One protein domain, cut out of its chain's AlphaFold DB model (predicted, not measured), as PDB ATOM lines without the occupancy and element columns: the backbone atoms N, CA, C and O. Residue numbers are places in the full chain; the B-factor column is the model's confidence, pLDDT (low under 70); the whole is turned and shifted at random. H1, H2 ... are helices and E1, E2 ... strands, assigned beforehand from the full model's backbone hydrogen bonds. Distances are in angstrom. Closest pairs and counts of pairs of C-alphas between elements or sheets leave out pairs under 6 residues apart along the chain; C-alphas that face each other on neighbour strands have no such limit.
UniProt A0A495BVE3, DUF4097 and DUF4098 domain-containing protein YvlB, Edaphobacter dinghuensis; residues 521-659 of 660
ATOM      1  N   ILE A 521     178.809 312.749 242.640       68.94
ATOM      2  CA  ILE A 521     177.444 313.239 242.790       68.94
ATOM      3  C   ILE A 521     176.916 313.281 241.368       68.94
ATOM      4  O   ILE A 521     177.495 313.989 240.551       68.94
ATOM      5  N   VAL A 522     175.900 312.482 241.058       68.00
ATOM      6  CA  VAL A 522     175.199 312.517 239.771       68.00
ATOM      7  C   VAL A 522     173.750 312.852 240.080       68.00
ATOM      8  O   VAL A 522     173.112 312.130 240.845       68.00
ATOM      9  N   ASP A 523     173.264 313.959 239.535       67.75
ATOM     10  CA  ASP A 523     171.886 314.407 239.704       67.75
ATOM     11  C   ASP A 523     171.011 313.897 238.540       67.75
ATOM     12  O   ASP A 523     171.513 313.498 237.483       67.75
ATOM     13  N   GLY A 524     169.692 313.853 238.735       69.81
ATOM     14  CA  GLY A 524     168.736 313.259 237.789       69.81
ATOM     15  C   GLY A 524     168.641 313.976 236.434       69.81
ATOM     16  O   GLY A 524     168.104 313.417 235.480       69.81
ATOM     17  N   ASP A 525     169.185 315.189 236.336       73.69
ATOM     18  CA  ASP A 525     169.292 315.997 235.116       73.69
ATOM     19  C   ASP A 525     170.560 315.686 234.283       73.69
ATOM     20  O   ASP A 525     170.751 316.238 233.195       73.69
ATOM     21  N   GLY A 526     171.425 314.788 234.771       67.94
ATOM     22  CA  GLY A 526     172.701 314.421 234.156       67.94
ATOM     23  C   GLY A 526     173.895 315.258 234.624       67.94
ATOM     24  O   GLY A 526     175.017 314.995 234.184       67.94
ATOM     25  N   SER A 527     173.695 316.233 235.515       79.06
ATOM     26  CA  SER A 527     174.778 316.982 236.152       79.06
ATOM     27  C   SER A 527     175.635 316.050 237.003       79.06
ATOM     28  O   SER A 527     175.119 315.183 237.708       79.06
ATOM     29  N   SER A 528     176.960 316.201 236.945       81.00
ATOM     30  CA  SER A 528     177.869 315.350 237.710       81.00
ATOM     31  C   SER A 528     179.102 316.066 238.242       81.00
ATOM     32  O   SER A 528     179.707 316.904 237.573       81.00
ATOM     33  N   VAL A 529     179.512 315.684 239.447       82.19
ATOM     34  CA  VAL A 529     180.814 316.018 240.026       82.19
ATOM     35  C   VAL A 529     181.606 314.728 240.149       82.19
ATOM     36  O   VAL A 529     181.190 313.822 240.864       82.19
ATOM     37  N   MET A 530     182.743 314.636 239.465       76.56
ATOM     38  CA  MET A 530     183.671 313.513 239.550       76.56
ATOM     39  C   MET A 530     184.973 313.964 240.202       76.56
ATOM     40  O   MET A 530     185.650 314.866 239.705       76.56
ATOM     41  N   ILE A 531     185.337 313.311 241.304       77.25
ATOM     42  CA  ILE A 531     186.611 313.531 241.990       77.25
ATOM     43  C   ILE A 531     187.573 312.422 241.551       77.25
ATOM     44  O   ILE A 531     187.408 311.261 241.928       77.25
ATOM     45  N   GLY A 532     188.551 312.777 240.717       70.38
ATOM     46  CA  GLY A 532     189.599 311.879 240.232       70.38
ATOM     47  C   GLY A 532     190.928 312.090 240.962       70.38
ATOM     48  O   GLY A 532     191.108 313.044 241.718       70.38
ATOM     49  N   LYS A 533     191.902 311.213 240.702       70.12
ATOM     50  CA  LYS A 533     193.250 311.285 241.304       70.12
ATOM     51  C   LYS A 533     194.016 312.582 240.977       70.12
ATOM     52  O   LYS A 533     194.834 313.021 241.782       70.12
ATOM     53  N   ASP A 534     193.743 313.184 239.816       71.81
ATOM     54  CA  ASP A 534     194.480 314.342 239.283       71.81
ATOM     55  C   ASP A 534     193.691 315.663 239.377       71.81
ATOM     56  O   ASP A 534     194.222 316.723 239.037       71.81
ATOM     57  N   GLY A 535     192.436 315.632 239.839       79.88
ATOM     58  CA  GLY A 535     191.587 316.820 239.885       79.88
ATOM     59  C   GLY A 535     190.096 316.528 240.011       79.88
ATOM     60  O   GLY A 535     189.669 315.385 240.174       79.88
ATOM     61  N   VAL A 536     189.303 317.588 239.905       84.62
ATOM     62  CA  VAL A 536     187.840 317.540 239.950       84.62
ATOM     63  C   VAL A 536     187.289 317.929 238.585       84.62
ATOM     64  O   VAL A 536     187.735 318.908 237.986       84.62
ATOM     65  N   ARG A 537     186.300 317.174 238.106       84.44
ATOM     66  CA  ARG A 537     185.493 317.524 236.937       84.44
ATOM     67  C   ARG A 537     184.058 317.770 237.365       84.44
ATOM     68  O   ARG A 537     183.456 316.927 238.018       84.44
ATOM     69  N   ILE A 538     183.513 318.899 236.945       85.81
ATOM     70  CA  ILE A 538     182.116 319.273 237.128       85.81
ATOM     71  C   ILE A 538     181.500 319.351 235.735       85.81
ATOM     72  O   ILE A 538     182.068 319.992 234.856       85.81
ATOM     73  N   THR A 539     180.372 318.689 235.521       83.19
ATOM     74  CA  THR A 539     179.610 318.725 234.267       83.19
ATOM     75  C   THR A 539     178.180 319.117 234.602       83.19
ATOM     76  O   THR A 539     177.599 318.545 235.521       83.19
ATOM     77  N   SER A 540     177.626 320.096 233.897       82.44
ATOM     78  CA  SER A 540     176.227 320.507 234.050       82.44
ATOM     79  C   SER A 540     175.377 319.764 233.019       82.44
ATOM     80  O   SER A 540     175.625 319.907 231.828       82.44
ATOM     81  N   GLY A 541     174.390 318.975 233.441       75.56
ATOM     82  CA  GLY A 541     173.560 318.149 232.556       75.56
ATOM     83  C   GLY A 541     174.324 317.087 231.743       75.56
ATOM     84  O   GLY A 541     175.544 316.954 231.811       75.56
ATOM     85  N   SER A 542     173.598 316.325 230.920       66.31
ATOM     86  CA  SER A 542     174.181 315.264 230.073       66.31
ATOM     87  C   SER A 542     175.018 315.777 228.890       66.31
ATOM     88  O   SER A 542     175.828 315.033 228.338       66.31
ATOM     89  N   THR A 543     174.819 317.037 228.492       66.38
ATOM     90  CA  THR A 543     175.457 317.680 227.323       66.38
ATOM     91  C   THR A 543     175.905 319.121 227.586       66.38
ATOM     92  O   THR A 543     176.375 319.787 226.665       66.38
ATOM     93  N   GLY A 544     175.765 319.617 228.818       74.69
ATOM     94  CA  GLY A 544     176.070 321.006 229.144       74.69
ATOM     95  C   GLY A 544     177.563 321.259 229.405       74.69
ATOM     96  O   GLY A 544     178.410 320.382 229.190       74.69
ATOM     97  N   PRO A 545     177.926 322.473 229.852       83.69
ATOM     98  CA  PRO A 545     179.316 322.868 230.017       83.69
ATOM     99  C   PRO A 545     180.018 322.031 231.091       83.69
ATOM    100  O   PRO A 545     179.410 321.588 232.071       83.69
ATOM    101  N   SER A 546     181.329 321.855 230.932       87.62
ATOM    102  CA  SER A 546     182.159 321.160 231.914       87.62
ATOM    103  C   SER A 546     183.359 321.988 232.341       87.62
ATOM    104  O   SER A 546     184.008 322.616 231.507       87.62
ATOM    105  N   VAL A 547     183.683 321.940 233.629       89.12
ATOM    106  CA  VAL A 547     184.868 322.566 234.210       89.12
ATOM    107  C   VAL A 547     185.737 321.488 234.833       89.12
ATOM    108  O   VAL A 547     185.272 320.651 235.603       89.12
ATOM    109  N   ILE A 548     187.016 321.522 234.505       87.31
ATOM    110  CA  ILE A 548     188.056 320.685 235.076       87.31
ATOM    111  C   ILE A 548     189.009 321.587 235.851       87.31
ATOM    112  O   ILE A 548     189.496 322.580 235.312       87.31
ATOM    113  N   VAL A 549     189.300 321.204 237.091       88.06
ATOM    114  CA  VAL A 549     190.330 321.830 237.924       88.06
ATOM    115  C   VAL A 549     191.300 320.748 238.371       88.06
ATOM    116  O   VAL A 549     190.923 319.829 239.102       88.06
ATOM    117  N   SER A 550     192.545 320.831 237.913       83.88
ATOM    118  CA  SER A 550     193.594 319.892 238.301       83.88
ATOM    119  C   SER A 550     194.270 320.303 239.612       83.88
ATOM    120  O   SER A 550     194.244 321.466 240.023       83.88
ATOM    121  N   LYS A 551     194.942 319.349 240.265       80.69
ATOM    122  CA  LYS A 551     195.694 319.596 241.510       80.69
ATOM    123  C   LYS A 551     196.821 320.630 241.350       80.69
ATOM    124  O   LYS A 551     197.175 321.303 242.312       80.69
ATOM    125  N   ASP A 552     197.397 320.754 240.156       79.56
ATOM    126  CA  ASP A 552     198.481 321.691 239.831       79.56
ATOM    127  C   ASP A 552     197.995 323.085 239.385       79.56
ATOM    128  O   ASP A 552     198.818 323.941 239.038       79.56
ATOM    129  N   GLY A 553     196.680 323.336 239.460       79.94
ATOM    130  CA  GLY A 553     196.061 324.636 239.192       79.94
ATOM    131  C   GLY A 553     195.740 324.894 237.718       79.94
ATOM    132  O   GLY A 553     195.536 326.048 237.343       79.94
ATOM    133  N   VAL A 554     195.711 323.852 236.880       87.25
ATOM    134  CA  VAL A 554     195.200 323.942 235.508       87.25
ATOM    135  C   VAL A 554     193.681 323.995 235.557       87.25
ATOM    136  O   VAL A 554     193.043 323.187 236.234       87.25
ATOM    137  N   GLN A 555     193.105 324.917 234.794       90.25
ATOM    138  CA  GLN A 555     191.665 325.022 234.618       90.25
ATOM    139  C   GLN A 555     191.309 324.812 233.149       90.25
ATOM    140  O   GLN A 555     191.862 325.477 232.273       90.25
ATOM    141  N   ILE A 556     190.377 323.900 232.882       90.12
ATOM    142  CA  ILE A 556     189.814 323.695 231.546       90.12
ATOM    143  C   ILE A 556     188.314 323.920 231.633       90.12
ATOM    144  O   ILE A 556     187.640 323.268 232.424       90.12
ATOM    145  N   THR A 557     187.790 324.838 230.833       90.19
ATOM    146  CA  THR A 557     186.351 325.087 230.711       90.19
ATOM    147  C   THR A 557     185.920 324.719 229.306       90.19
ATOM    148  O   THR A 557     186.444 325.278 228.351       90.19
ATOM    149  N   THR A 558     184.977 323.798 229.168       89.25
ATOM    150  CA  THR A 558     184.385 323.405 227.885       89.25
ATOM    151  C   THR A 558     182.937 323.864 227.864       89.25
ATOM    152  O   THR A 558     182.172 323.525 228.765       89.25
ATOM    153  N   ASN A 559     182.567 324.636 226.850       87.31
ATOM    154  CA  ASN A 559     181.217 325.149 226.654       87.31
ATOM    155  C   ASN A 559     180.362 324.160 225.848       87.31
ATOM    156  O   ASN A 559     180.884 323.294 225.146       87.31
ATOM    157  N   GLU A 560     179.043 324.348 225.875       83.81
ATOM    158  CA  GLU A 560     178.072 323.498 225.161       83.81
ATOM    159  C   GLU A 560     178.300 323.453 223.645       83.81
ATOM    160  O   GLU A 560     178.096 322.434 222.996       83.81
ATOM    161  N   ASN A 561     178.777 324.557 223.070       83.69
ATOM    162  CA  ASN A 561     179.062 324.665 221.641       83.69
ATOM    163  C   ASN A 561     180.366 323.957 221.210       83.69
ATOM    164  O   ASN A 561     180.789 324.121 220.067       83.69
ATOM    165  N   GLY A 562     181.038 323.237 222.116       80.56
ATOM    166  CA  GLY A 562     182.301 322.542 221.859       80.56
ATOM    167  C   GLY A 562     183.553 323.422 221.936       80.56
ATOM    168  O   GLY A 562     184.658 322.906 221.785       80.56
ATOM    169  N   SER A 563     183.419 324.729 222.190       88.81
ATOM    170  CA  SER A 563     184.580 325.584 222.471       88.81
ATOM    171  C   SER A 563     185.177 325.273 223.845       88.81
ATOM    172  O   SER A 563     184.461 324.895 224.772       88.81
ATOM    173  N   SER A 564     186.490 325.442 223.992       91.12
ATOM    174  CA  SER A 564     187.197 325.165 225.243       91.12
ATOM    175  C   SER A 564     188.242 326.226 225.569       91.12
ATOM    176  O   SER A 564     189.004 326.623 224.692       91.12
ATOM    177  N   ASP A 565     188.353 326.594 226.837       92.12
ATOM    178  CA  ASP A 565     189.397 327.446 227.393       92.12
ATOM    179  C   ASP A 565     190.299 326.635 228.326       92.12
ATOM    180  O   ASP A 565     189.835 326.105 229.332       92.12
ATOM    181  N   TYR A 566     191.591 326.570 228.016       92.88
ATOM    182  CA  TYR A 566     192.641 326.040 228.883       92.88
ATOM    183  C   TYR A 566     193.420 327.196 229.511       92.88
ATOM    184  O   TYR A 566     193.874 328.090 228.796       92.88
ATOM    185  N   VAL A 567     193.610 327.170 230.830       92.12
ATOM    186  CA  VAL A 567     194.382 328.166 231.583       92.12
ATOM    187  C   VAL A 567     195.389 327.465 232.488       92.12
ATOM    188  O   VAL A 567     195.028 326.603 233.288       92.12
ATOM    189  N   ASN A 568     196.659 327.864 232.389       90.75
ATOM    190  CA  ASN A 568     197.733 327.368 233.248       90.75
ATOM    191  C   ASN A 568     198.775 328.466 233.503       90.75
ATOM    192  O   ASN A 568     199.472 328.891 232.581       90.75
ATOM    193  N   LYS A 569     198.893 328.926 234.758       86.12
ATOM    194  CA  LYS A 569     199.971 329.820 235.244       86.12
ATOM    195  C   LYS A 569     200.296 330.998 234.301       86.12
ATOM    196  O   LYS A 569     201.459 331.261 233.992       86.12
ATOM    197  N   GLY A 570     199.259 331.703 233.844       83.25
ATOM    198  CA  GLY A 570     199.369 332.877 232.965       83.25
ATOM    199  C   GLY A 570     199.377 332.575 231.463       83.25
ATOM    200  O   GLY A 570     199.380 333.507 230.673       83.25
ATOM    201  N   THR A 571     199.347 331.302 231.067       90.44
ATOM    202  CA  THR A 571     199.117 330.874 229.679       90.44
ATOM    203  C   THR A 571     197.636 330.575 229.478       90.44
ATOM    204  O   THR A 571     197.025 329.938 230.341       90.44
ATOM    205  N   ARG A 572     197.065 330.985 228.344       94.25
ATOM    206  CA  ARG A 572     195.694 330.643 227.942       94.25
ATOM    207  C   ARG A 572     195.681 330.071 226.532       94.25
ATOM    208  O   ARG A 572     196.323 330.614 225.643       94.25
ATOM    209  N   LEU A 573     194.934 328.998 226.320       94.56
ATOM    210  CA  LEU A 573     194.638 328.464 224.995       94.56
ATOM    211  C   LEU A 573     193.123 328.357 224.846       94.56
ATOM    212  O   LEU A 573     192.485 327.544 225.512       94.56
ATOM    213  N   THR A 574     192.556 329.168 223.965       94.19
ATOM    214  CA  THR A 574     191.141 329.127 223.597       94.19
ATOM    215  C   THR A 574     191.002 328.350 222.297       94.19
ATOM    216  O   THR A 574     191.638 328.681 221.306       94.19
ATOM    217  N   THR A 575     190.181 327.306 222.286       92.81
ATOM    218  CA  THR A 575     189.766 326.590 221.075       92.81
ATOM    219  C   THR A 575     188.313 326.945 220.804       92.81
ATOM    220  O   THR A 575     187.440 326.685 221.628       92.81
ATOM    221  N   SER A 576     188.059 327.573 219.667       91.19
ATOM    222  CA  SER A 576     186.721 327.936 219.212       91.19
ATOM    223  C   SER A 576     185.952 326.699 218.745       91.19
ATOM    224  O   SER A 576     186.545 325.680 218.395       91.19
ATOM    225  N   SER A 577     184.623 326.794 218.679       88.81
ATOM    226  CA  SER A 577     183.757 325.698 218.216       88.81
ATOM    227  C   SER A 577     184.029 325.268 216.769       88.81
ATOM    228  O   SER A 577     183.793 324.121 216.407       88.81
ATOM    229  N   ASN A 578     184.561 326.171 215.941       88.44
ATOM    230  CA  ASN A 578     184.976 325.890 214.565       88.44
ATOM    231  C   ASN A 578     186.379 325.262 214.459       88.44
ATOM    232  O   ASN A 578     186.836 325.030 213.346       88.44
ATOM    233  N   GLY A 579     187.075 325.028 215.578       85.88
ATOM    234  CA  GLY A 579     188.427 324.469 215.627       85.88
ATOM    235  C   GLY A 579     189.568 325.493 215.585       85.88
ATOM    236  O   GLY A 579     190.718 325.102 215.776       85.88
ATOM    237  N   SER A 580     189.291 326.788 215.388       91.50
ATOM    238  CA  SER A 580     190.328 327.829 215.443       91.50
ATOM    239  C   SER A 580     190.878 327.973 216.861       91.50
ATOM    240  O   SER A 580     190.119 327.932 217.833       91.50
ATOM    241  N   GLN A 581     192.191 328.155 216.990       93.94
ATOM    242  CA  GLN A 581     192.858 328.262 218.283       93.94
ATOM    243  C   GLN A 581     193.454 329.652 218.480       93.94
ATOM    244  O   GLN A 581     194.060 330.213 217.578       93.94
ATOM    245  N   THR A 582     193.313 330.202 219.680       95.31
ATOM    246  CA  THR A 582     194.014 331.405 220.127       95.31
ATOM    247  C   THR A 582     194.836 331.061 221.358       95.31
ATOM    248  O   THR A 582     194.296 330.766 222.422       95.31
ATOM    249  N   TYR A 583     196.148 331.106 221.213       95.81
ATOM    250  CA  TYR A 583     197.120 330.982 222.282       95.81
ATOM    251  C   TYR A 583     197.521 332.367 222.799       95.81
ATOM    252  O   TYR A 583     197.761 333.287 222.021       95.81
ATOM    253  N   VAL A 584     197.613 332.508 224.116       95.56
ATOM    254  CA  VAL A 584     198.170 333.668 224.809       95.56
ATOM    255  C   VAL A 584     199.247 333.164 225.759       95.56
ATOM    256  O   VAL A 584     198.957 332.425 226.706       95.56
ATOM    257  N   GLY A 585     200.490 333.546 225.487       90.94
ATOM    258  CA  GLY A 585     201.650 333.224 226.306       90.94
ATOM    259  C   GLY A 585     201.693 334.035 227.597       90.94
ATOM    260  O   GLY A 585     201.053 335.077 227.740       90.94
ATOM    261  N   ARG A 586     202.503 333.572 228.553       89.31
ATOM    262  CA  ARG A 586     202.727 334.255 229.841       89.31
ATOM    263  C   ARG A 586     203.316 335.664 229.689       89.31
ATOM    264  O   ARG A 586     203.143 336.505 230.564       89.31
ATOM    265  N   ASP A 587     204.039 335.892 228.603       87.94
ATOM    266  CA  ASP A 587     204.637 337.164 228.199       87.94
ATOM    267  C   ASP A 587     203.634 338.126 227.530       87.94
ATOM    268  O   ASP A 587     204.003 339.250 227.189       87.94
ATOM    269  N   GLY A 588     202.378 337.700 227.350       87.38
ATOM    270  CA  GLY A 588     201.323 338.454 226.676       87.38
ATOM    271  C   GLY A 588     201.301 338.283 225.156       87.38
ATOM    272  O   GLY A 588     200.457 338.895 224.500       87.38
ATOM    273  N   THR A 589     202.188 337.463 224.586       91.69
ATOM    274  CA  THR A 589     202.206 337.183 223.147       91.69
ATOM    275  C   THR A 589     200.948 336.413 222.753       91.69
ATOM    276  O   THR A 589     200.615 335.401 223.368       91.69
ATOM    277  N   ARG A 590     200.243 336.879 221.723       95.12
ATOM    278  CA  ARG A 590     199.024 336.266 221.199       95.12
ATOM    279  C   ARG A 590     199.298 335.636 219.843       95.12
ATOM    280  O   ARG A 590     199.869 336.267 218.964       95.12
ATOM    281  N   PHE A 591     198.843 334.408 219.667       95.69
ATOM    282  CA  PHE A 591     198.916 333.685 218.409       95.69
ATOM    283  C   PHE A 591     197.563 333.053 218.104       95.69
ATOM    284  O   PHE A 591     197.009 332.351 218.943       95.69
ATOM    285  N   THR A 592     197.022 333.302 216.921       94.94
ATOM    286  CA  THR A 592     195.761 332.738 216.448       94.94
ATOM    287  C   THR A 592     196.022 331.891 215.213       94.94
ATOM    288  O   THR A 592     196.686 332.346 214.287       94.94
ATOM    289  N   SER A 593     195.478 330.679 215.186       93.56
ATOM    290  CA  SER A 593     195.473 329.798 214.022       93.56
ATOM    291  C   SER A 593     194.039 329.491 213.594       93.56
ATOM    292  O   SER A 593     193.201 329.027 214.378       93.56
ATOM    293  N   GLY A 594     193.733 329.792 212.337       91.12
ATOM    294  CA  GLY A 594     192.479 329.445 211.686       91.12
ATOM    295  C   GLY A 594     192.508 328.020 211.139       91.12
ATOM    296  O   GLY A 594     193.561 327.478 210.801       91.12
ATOM    297  N   VAL A 595     191.332 327.403 211.026       89.50
ATOM    298  CA  VAL A 595     191.181 326.090 210.368       89.50
ATOM    299  C   VAL A 595     191.393 326.151 208.856       89.50
ATOM    300  O   VAL A 595     191.686 325.138 208.232       89.50
ATOM    301  N   ASP A 596     191.274 327.343 208.279       88.88
ATOM    302  CA  ASP A 596     191.554 327.667 206.881       88.88
ATOM    303  C   ASP A 596     193.053 327.884 206.602       88.88
ATOM    304  O   ASP A 596     193.430 328.224 205.484       88.88
ATOM    305  N   GLY A 597     193.914 327.692 207.607       85.00
ATOM    306  CA  GLY A 597     195.358 327.899 207.505       85.00
ATOM    307  C   GLY A 597     195.812 329.338 207.755       85.00
ATOM    308  O   GLY A 597     197.023 329.574 207.769       85.00
ATOM    309  N   SER A 598     194.887 330.275 208.004       92.19
ATOM    310  CA  SER A 598     195.233 331.643 208.398       92.19
ATOM    311  C   SER A 598     195.951 331.676 209.751       92.19
ATOM    312  O   SER A 598     195.719 330.837 210.629       92.19
ATOM    313  N   LYS A 599     196.864 332.632 209.925       93.56
ATOM    314  CA  LYS A 599     197.649 332.811 211.152       93.56
ATOM    315  C   LYS A 599     197.762 334.284 211.492       93.56
ATOM    316  O   LYS A 599     198.008 335.101 210.617       93.56
ATOM    317  N   ASP A 600     197.644 334.608 212.766       94.75
ATOM    318  CA  ASP A 600     197.838 335.959 213.286       94.75
ATOM    319  C   ASP A 600     198.725 335.870 214.525       94.75
ATOM    320  O   ASP A 600     198.476 335.068 215.425       94.75
ATOM    321  N   TYR A 601     199.795 336.646 214.560       95.19
ATOM    322  CA  TYR A 601     200.730 336.719 215.664       95.19
ATOM    323  C   TYR A 601     200.902 338.174 216.079       95.19
ATOM    324  O   TYR A 601     201.296 339.021 215.279       95.19
ATOM    325  N   LEU A 602     200.690 338.438 217.364       94.00
ATOM    326  CA  LEU A 602     200.861 339.738 217.986       94.00
ATOM    327  C   LEU A 602     201.738 339.589 219.228       94.00
ATOM    328  O   LEU A 602     201.381 338.887 220.171       94.00
ATOM    329  N   SER A 603     202.872 340.279 219.251       91.25
ATOM    330  CA  SER A 603     203.763 340.309 220.411       91.25
ATOM    331  C   SER A 603     203.676 341.642 221.149       91.25
ATOM    332  O   SER A 603     203.321 342.680 220.587       91.25
ATOM    333  N   THR A 604     204.029 341.625 222.432       88.31
ATOM    334  CA  THR A 604     204.042 342.811 223.299       88.31
ATOM    335  C   THR A 604     205.101 343.842 222.900       88.31
ATOM    336  O   THR A 604     204.990 345.006 223.281       88.31
ATOM    337  N   ASP A 605     206.087 343.461 222.082       87.31
ATOM    338  CA  ASP A 605     207.072 344.372 221.480       87.31
ATOM    339  C   ASP A 605     206.501 345.230 220.323       87.31
ATOM    340  O   ASP A 605     207.202 346.087 219.777       87.31
ATOM    341  N   GLY A 606     205.225 345.031 219.967       84.31
ATOM    342  CA  GLY A 606     204.535 345.711 218.869       84.31
ATOM    343  C   GLY A 606     204.664 345.008 217.517       84.31
ATOM    344  O   GLY A 606     204.230 345.564 216.511       84.31
ATOM    345  N   THR A 607     205.260 343.814 217.474       90.75
ATOM    346  CA  THR A 607     205.318 342.984 216.269       90.75
ATOM    347  C   THR A 607     203.948 342.404 215.943       90.75
ATOM    348  O   THR A 607     203.336 341.768 216.799       90.75
ATOM    349  N   HIS A 608     203.511 342.557 214.695       94.31
ATOM    350  CA  HIS A 608     202.291 341.968 214.154       94.31
ATOM    351  C   HIS A 608     202.605 341.223 212.855       94.31
ATOM    352  O   HIS A 608     203.196 341.799 211.942       94.31
ATOM    353  N   ILE A 609     202.242 339.947 212.777       93.44
ATOM    354  CA  ILE A 609     202.420 339.099 211.596       93.44
ATOM    355  C   ILE A 609     201.072 338.455 211.289       93.44
ATOM    356  O   ILE A 609     200.542 337.729 212.123       93.44
ATOM    357  N   SER A 610     200.553 338.671 210.087       92.75
ATOM    358  CA  SER A 610     199.332 338.051 209.591       92.75
ATOM    359  C   SER A 610     199.630 337.243 208.331       92.75
ATOM    360  O   SER A 610     200.360 337.691 207.445       92.75
ATOM    361  N   ILE A 611     199.094 336.030 208.266       92.44
ATOM    362  CA  ILE A 611     199.078 335.174 207.086       92.44
ATOM    363  C   ILE A 611     197.618 334.861 206.784       92.44
ATOM    364  O   ILE A 611     196.931 334.249 207.602       92.44
ATOM    365  N   SER A 612     197.136 335.274 205.618       89.81
ATOM    366  CA  SER A 612     195.784 334.966 205.153       89.81
ATOM    367  C   SER A 612     195.671 333.522 204.653       89.81
ATOM    368  O   SER A 612     196.666 332.838 204.414       89.81
ATOM    369  N   ALA A 613     194.437 333.041 204.480       87.94
ATOM    370  CA  ALA A 613     194.160 331.673 204.031       87.94
ATOM    371  C   ALA A 613     194.721 331.348 202.628       87.94
ATOM    372  O   ALA A 613     195.018 330.194 202.328       87.94
ATOM    373  N   ASP A 614     194.900 332.357 201.771       87.69
ATOM    374  CA  ASP A 614     195.538 332.238 200.451       87.69
ATOM    375  C   ASP A 614     197.080 332.288 200.508       87.69
ATOM    376  O   ASP A 614     197.750 332.163 199.482       87.69
ATOM    377  N   GLY A 615     197.652 332.436 201.707       82.94
ATOM    378  CA  GLY A 615     199.088 332.468 201.951       82.94
ATOM    379  C   GLY A 615     199.736 333.846 201.811       82.94
ATOM    380  O   GLY A 615     200.961 333.924 201.947       82.94
ATOM    381  N   ALA A 616     198.971 334.920 201.569       87.69
ATOM    382  CA  ALA A 616     199.525 336.272 201.590       87.69
ATOM    383  C   ALA A 616     200.020 336.625 203.003       87.69
ATOM    384  O   ALA A 616     199.417 336.243 204.004       87.69
ATOM    385  N   ARG A 617     201.166 337.311 203.084       90.38
ATOM    386  CA  ARG A 617     201.862 337.593 204.346       90.38
ATOM    387  C   ARG A 617     202.012 339.093 204.545       90.38
ATOM    388  O   ARG A 617     202.582 339.773 203.696       90.38
ATOM    389  N   GLU A 618     201.596 339.577 205.704       89.00
ATOM    390  CA  GLU A 618     201.841 340.938 206.169       89.00
ATOM    391  C   GLU A 618     202.587 340.881 207.499       89.00
ATOM    392  O   GLU A 618     202.198 340.156 208.411       89.00
ATOM    393  N   ALA A 619     203.686 341.621 207.626       89.62
ATOM    394  CA  ALA A 619     204.512 341.576 208.822       89.62
ATOM    395  C   ALA A 619     205.086 342.954 209.148       89.62
ATOM    396  O   ALA A 619     205.822 343.545 208.361       89.62
ATOM    397  N   THR A 620     204.767 343.450 210.338       90.19
ATOM    398  CA  THR A 620     205.268 344.712 210.877       90.19
ATOM    399  C   THR A 620     206.017 344.423 212.166       90.19
ATOM    400  O   THR A 620     205.447 343.896 213.115       90.19
ATOM    401  N   GLY A 621     207.307 344.743 212.209       87.00
ATOM    402  CA  GLY A 621     208.133 344.614 213.405       87.00
ATOM    403  C   GLY A 621     207.988 345.798 214.367       87.00
ATOM    404  O   GLY A 621     207.280 346.771 214.082       87.00
ATOM    405  N   PRO A 622     208.723 345.782 215.491       85.31
ATOM    406  CA  PRO A 622     208.656 346.826 216.508       85.31
ATOM    407  C   PRO A 622     208.938 348.206 215.911       85.31
ATOM    408  O   PRO A 622     209.942 348.404 215.219       85.31
ATOM    409  N   LYS A 623     208.066 349.181 216.198       81.00
ATOM    410  CA  LYS A 623     208.145 350.559 215.669       81.00
ATOM    411  C   LYS A 623     208.094 350.651 214.131       81.00
ATOM    412  O   LYS A 623     208.674 351.573 213.564       81.00
ATOM    413  N   GLY A 624     207.431 349.710 213.457       78.62
ATOM    414  CA  GLY A 624     207.230 349.753 212.003       78.62
ATOM    415  C   GLY A 624     208.411 349.238 211.175       78.62
ATOM    416  O   GLY A 624     208.492 349.520 209.983       78.62
ATOM    417  N   LYS A 625     209.357 348.514 211.787       85.31
ATOM    418  CA  LYS A 625     210.493 347.927 211.061       85.31
ATOM    419  C   LYS A 625     210.048 346.764 210.173       85.31
ATOM    420  O   LYS A 625     209.224 345.954 210.583       85.31
ATOM    421  N   HIS A 626     210.655 346.641 208.995       84.62
ATOM    422  CA  HIS A 626     210.483 345.468 208.139       84.62
ATOM    423  C   HIS A 626     211.154 344.244 208.782       84.62
ATOM    424  O   HIS A 626     212.304 344.334 209.218       84.62
ATOM    425  N   LEU A 627     210.454 343.110 208.833       85.81
ATOM    426  CA  LEU A 627     210.993 341.836 209.324       85.81
ATOM    427  C   LEU A 627     211.550 341.015 208.156       85.81
ATOM    428  O   LEU A 627     211.035 341.087 207.043       85.81
ATOM    429  N   SER A 628     212.609 340.239 208.388       89.06
ATOM    430  CA  SER A 628     213.078 339.272 207.383       89.06
ATOM    431  C   SER A 628     212.154 338.050 207.330       89.06
ATOM    432  O   SER A 628     211.550 337.694 208.342       89.06
ATOM    433  N   GLU A 629     212.080 337.365 206.184       87.25
ATOM    434  CA  GLU A 629     211.294 336.125 206.053       87.25
ATOM    435  C   GLU A 629     211.713 335.067 207.084       87.25
ATOM    436  O   GLU A 629     210.867 334.449 207.726       87.25
ATOM    437  N   ALA A 630     213.021 334.933 207.326       87.88
ATOM    438  CA  ALA A 630     213.553 334.018 208.331       87.88
ATOM    439  C   ALA A 630     213.092 334.367 209.757       87.88
ATOM    440  O   ALA A 630     212.843 333.468 210.560       87.88
ATOM    441  N   GLU A 631     212.965 335.658 210.088       87.12
ATOM    442  CA  GLU A 631     212.489 336.105 211.400       87.12
ATOM    443  C   GLU A 631     210.985 335.861 211.573       87.12
ATOM    444  O   GLU A 631     210.565 335.377 212.626       87.12
ATOM    445  N   ILE A 632     210.195 336.126 210.528       88.50
ATOM    446  CA  ILE A 632     208.755 335.835 210.485       88.50
ATOM    447  C   ILE A 632     208.510 334.341 210.719       88.50
ATOM    448  O   ILE A 632     207.784 333.967 211.643       88.50
ATOM    449  N   ASP A 633     209.177 333.486 209.939       90.25
ATOM    450  CA  ASP A 633     209.034 332.036 210.044       90.25
ATOM    451  C   ASP A 633     209.491 331.522 211.414       90.25
ATOM    452  O   ASP A 633     208.906 330.584 211.955       90.25
ATOM    453  N   ASN A 634     210.532 332.120 212.005       91.25
ATOM    454  CA  ASN A 634     211.012 331.711 213.321       91.25
ATOM    455  C   ASN A 634     210.025 332.051 214.444       91.25
ATOM    456  O   ASN A 634     209.734 331.194 215.279       91.25
ATOM    457  N   ARG A 635     209.472 333.271 214.437       89.94
ATOM    458  CA  ARG A 635     208.480 333.704 215.432       89.94
ATOM    459  C   ARG A 635     207.192 332.885 215.341       89.94
ATOM    460  O   ARG A 635     206.709 332.417 216.371       89.94
ATOM    461  N   LEU A 636     206.686 332.642 214.129       91.31
ATOM    462  CA  LEU A 636     205.499 331.806 213.918       91.31
ATOM    463  C   LEU A 636     205.732 330.359 214.360       91.31
ATOM    464  O   LEU A 636     204.922 329.810 215.100       91.31
ATOM    465  N   ARG A 637     206.866 329.752 213.982       91.56
ATOM    466  CA  ARG A 637     207.195 328.371 214.371       91.56
ATOM    467  C   ARG A 637     207.292 328.202 215.886       91.56
ATOM    468  O   ARG A 637     206.846 327.185 216.412       91.56
ATOM    469  N   GLN A 638     207.871 329.181 216.580       91.81
ATOM    470  CA  GLN A 638     207.951 329.171 218.040       91.81
ATOM    471  C   GLN A 638     206.554 329.279 218.667       91.81
ATOM    472  O   GLN A 638     206.201 328.453 219.505       91.81
ATOM    473  N   ALA A 639     205.736 330.230 218.208       90.38
ATOM    474  CA  ALA A 639     204.373 330.412 218.706       90.38
ATOM    475  C   ALA A 639     203.488 329.173 218.477       90.38
ATOM    476  O   ALA A 639     202.729 328.774 219.358       90.38
ATOM    477  N   GLU A 640     203.631 328.515 217.324       91.75
ATOM    478  CA  GLU A 640     202.960 327.246 217.022       91.75
ATOM    479  C   GLU A 640     203.411 326.112 217.942       91.75
ATOM    480  O   GLU A 640     202.584 325.324 218.404       91.75
ATOM    481  N   ALA A 641     204.713 326.012 218.221       91.56
ATOM    482  CA  ALA A 641     205.241 325.006 219.132       91.56
ATOM    483  C   ALA A 641     204.710 325.206 220.562       91.56
ATOM    484  O   ALA A 641     204.331 324.229 221.213       91.56
ATOM    485  N   ASP A 642     204.630 326.454 221.024       91.00
ATOM    486  CA  ASP A 642     204.104 326.798 222.346       91.00
ATOM    487  C   ASP A 642     202.592 326.542 222.447       91.00
ATOM    488  O   ASP A 642     202.129 325.941 223.424       91.00
ATOM    489  N   ALA A 643     201.827 326.890 221.406       90.31
ATOM    490  CA  ALA A 643     200.405 326.563 221.306       90.31
ATOM    491  C   ALA A 643     200.164 325.043 221.307       90.31
ATOM    492  O   ALA A 643     199.316 324.549 222.054       90.31
ATOM    493  N   ARG A 644     200.955 324.279 220.538       90.94
ATOM    494  CA  ARG A 644     200.881 322.810 220.501       90.94
ATOM    495  C   ARG A 644     201.181 322.194 221.863       90.94
ATOM    496  O   ARG A 644     200.443 321.324 222.314       90.94
ATOM    497  N   LYS A 645     202.214 322.676 222.555       91.19
ATOM    498  CA  LYS A 645     202.562 322.209 223.903       91.19
ATOM    499  C   LYS A 645     201.431 322.460 224.905       91.19
ATOM    500  O   LYS A 645     201.151 321.601 225.739       91.19
ATOM    501  N   ALA A 646     200.764 323.612 224.827       88.69
ATOM    502  CA  ALA A 646     199.597 323.895 225.662       88.69
ATOM    503  C   ALA A 646     198.417 322.955 225.347       88.69
ATOM    504  O   ALA A 646     197.755 322.483 226.271       88.69
ATOM    505  N   ALA A 647     198.191 322.626 224.071       88.50
ATOM    506  CA  ALA A 647     197.177 321.652 223.667       88.50
ATOM    507  C   ALA A 647     197.490 320.236 224.193       88.50
ATOM    508  O   ALA A 647     196.620 319.590 224.769       88.50
ATOM    509  N   GLU A 648     198.743 319.785 224.094       89.31
ATOM    510  CA  GLU A 648     199.186 318.492 224.639       89.31
ATOM    511  C   GLU A 648     198.986 318.408 226.162       89.31
ATOM    512  O   GLU A 648     198.530 317.387 226.682       89.31
ATOM    513  N   GLN A 649     199.280 319.491 226.892       86.75
ATOM    514  CA  GLN A 649     199.039 319.571 228.338       86.75
ATOM    515  C   GLN A 649     197.549 319.497 228.681       86.75
ATOM    516  O   GLN A 649     197.167 318.747 229.582       86.75
ATOM    517  N   ARG A 650     196.698 320.231 227.952       87.19
ATOM    518  CA  ARG A 650     195.236 320.151 228.088       87.19
ATOM    519  C   ARG A 650     194.750 318.708 227.911       87.19
ATOM    520  O   ARG A 650     193.993 318.202 228.740       87.19
ATOM    521  N   ASP A 651     195.209 318.035 226.859       86.00
ATOM    522  CA  ASP A 651     194.775 316.678 226.519       86.00
ATOM    523  C   ASP A 651     195.268 315.642 227.549       86.00
ATOM    524  O   ASP A 651     194.539 314.708 227.904       86.00
ATOM    525  N   ALA A 652     196.466 315.837 228.110       84.25
ATOM    526  CA  ALA A 652     196.987 315.018 229.204       84.25
ATOM    527  C   ALA A 652     196.125 315.120 230.475       84.25
ATOM    528  O   ALA A 652     195.825 314.092 231.089       84.25
ATOM    529  N   VAL A 653     195.672 316.327 230.839       82.00
ATOM    530  CA  VAL A 653     194.776 316.549 231.990       82.00
ATOM    531  C   VAL A 653     193.415 315.884 231.763       82.00
ATOM    532  O   VAL A 653     192.915 315.189 232.650       82.00
ATOM    533  N   HIS A 654     192.841 316.008 230.560       79.06
ATOM    534  CA  HIS A 654     191.607 315.296 230.202       79.06
ATOM    535  C   HIS A 654     191.741 313.781 230.373       79.06
ATOM    536  O   HIS A 654     190.848 313.130 230.922       79.06
ATOM    537  N   LYS A 655     192.863 313.209 229.922       77.12
ATOM    538  CA  LYS A 655     193.137 311.780 230.067       77.12
ATOM    539  C   LYS A 655     193.289 311.394 231.533       77.12
ATOM    540  O   LYS A 655     192.674 310.415 231.931       77.12
ATOM    541  N   GLY A 656     194.049 312.149 232.328       68.31
ATOM    542  CA  GLY A 656     194.288 311.896 233.755       68.31
ATOM    543  C   GLY A 656     193.017 311.827 234.608       68.31
ATOM    544  O   GLY A 656     192.888 310.947 235.452       68.31
ATOM    545  N   ILE A 657     192.036 312.692 234.334       67.69
ATOM    546  CA  ILE A 657     190.770 312.726 235.086       67.69
ATOM    547  C   ILE A 657     189.787 311.650 234.621       67.69
ATOM    548  O   ILE A 657     189.053 311.094 235.433       67.69
ATOM    549  N   ASN A 658     189.793 311.316 233.328       60.00
ATOM    550  CA  ASN A 658     188.972 310.230 232.790       60.00
ATOM    551  C   ASN A 658     189.609 308.841 233.013       60.00
ATOM    552  O   ASN A 658     188.942 307.826 232.814       60.00
ATOM    553  N   THR A 659     190.892 308.761 233.394       52.09
ATOM    554  CA  THR A 659     191.576 307.492 233.657       52.09
ATOM    555  C   THR A 659     191.644 307.179 235.148       52.09
ATOM    556  O   THR A 659     192.419 307.754 235.907       52.09
TER     557      THR A 659
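AT A GLANCE: This is residues 521 to 659 of the 660 residues of the protein "DUF4097 and DUF4098 domain-containing protein YvlB" of Edaphobacter dinghuensis (UniProt A0A495BVE3). What shape do these atoms make? A long, narrow, twisted sheet of eleven short strands side by side, E1 to E11, has one long helix, H1, laid over one face, across the strands; no named element covers the other face. The chain zigzags strand by strand from E1 to E11 and then folds back over the sheet as H1. What is it made of? The printed part has 139 residues, with eleven named strands followed by one named helix; the strands stand in chain order, antiparallel throughout, and the class is mixed, helices and strands. How large is it? It is a loose rod with a radius of gyration of the C-alphas of 17.9 A, spanning 60 by 29 by 22 A.

HOW THE PARTS SIT: Which strand is beside which? The sheet runs residues 528 to 532 (E1), 535 to 539 (E2), 546 to 550 (E3), 555 to 558 (E4), 564 to 568 (E5), 571 to 575 (E6), 581 to 584 (E7), 590 to 593 (E8), 599 to 602 (E9), 608 to 611 (E10) and 617 to 620 (E11), with E1 and E11 as edge strands. It is a meander, each strand the antiparallel neighbour of the one before, and its strands' lines turn by 72 degrees from edge to edge. Which backbone atoms show the pairing? In the hairpin E6 and E7, at 167 degrees between directions, N 574 and O 582 are within hydrogen-bond range at 2.8 A; in the hairpin E10 and E11, at 178 degrees, so are N 610 and O 618, at 2.8 A. Where is the helix? Residues 629 to 658 (H1) are on the sheet at a height of 8.7 A, making two layers, a helix on one face of a sheet; on the local plane H1 and E5 stand at 84 degrees, across the strands. The closest C-alphas of H1 and E7 are those of Ala 643 and Tyr 583, 5.6 A, and of H1 and E1 those of Ile 657 and Gly 532, 5.3 A. In H1 every O i to N i+4 pair is within hydrogen-bond range.

IN THESE COORDINATES: Where does the first strand begin? C-alpha 528 of E1 is at (177.869, 315.350, 237.710). How long are the longer elements? H1 measures 43.4 A from C-alpha 629 at (211.294, 336.125, 206.053) to C-alpha 658 at (188.972, 310.230, 232.790); E2, E5 and E6 measure 13.4 A each.

THE WHOLE: How far does it reach? The two C-alphas farthest apart, those of Gly 524 and Lys 625, are 60.5 A apart. Are there cuts or long links? The printed part has no cut and no long link; E2 to E3 and E11 to H1 are short links, the others tight. Where is confidence low? The pLDDT is under 70 at residues 521 to 524, 526, 542 to 543 and 656 to 659.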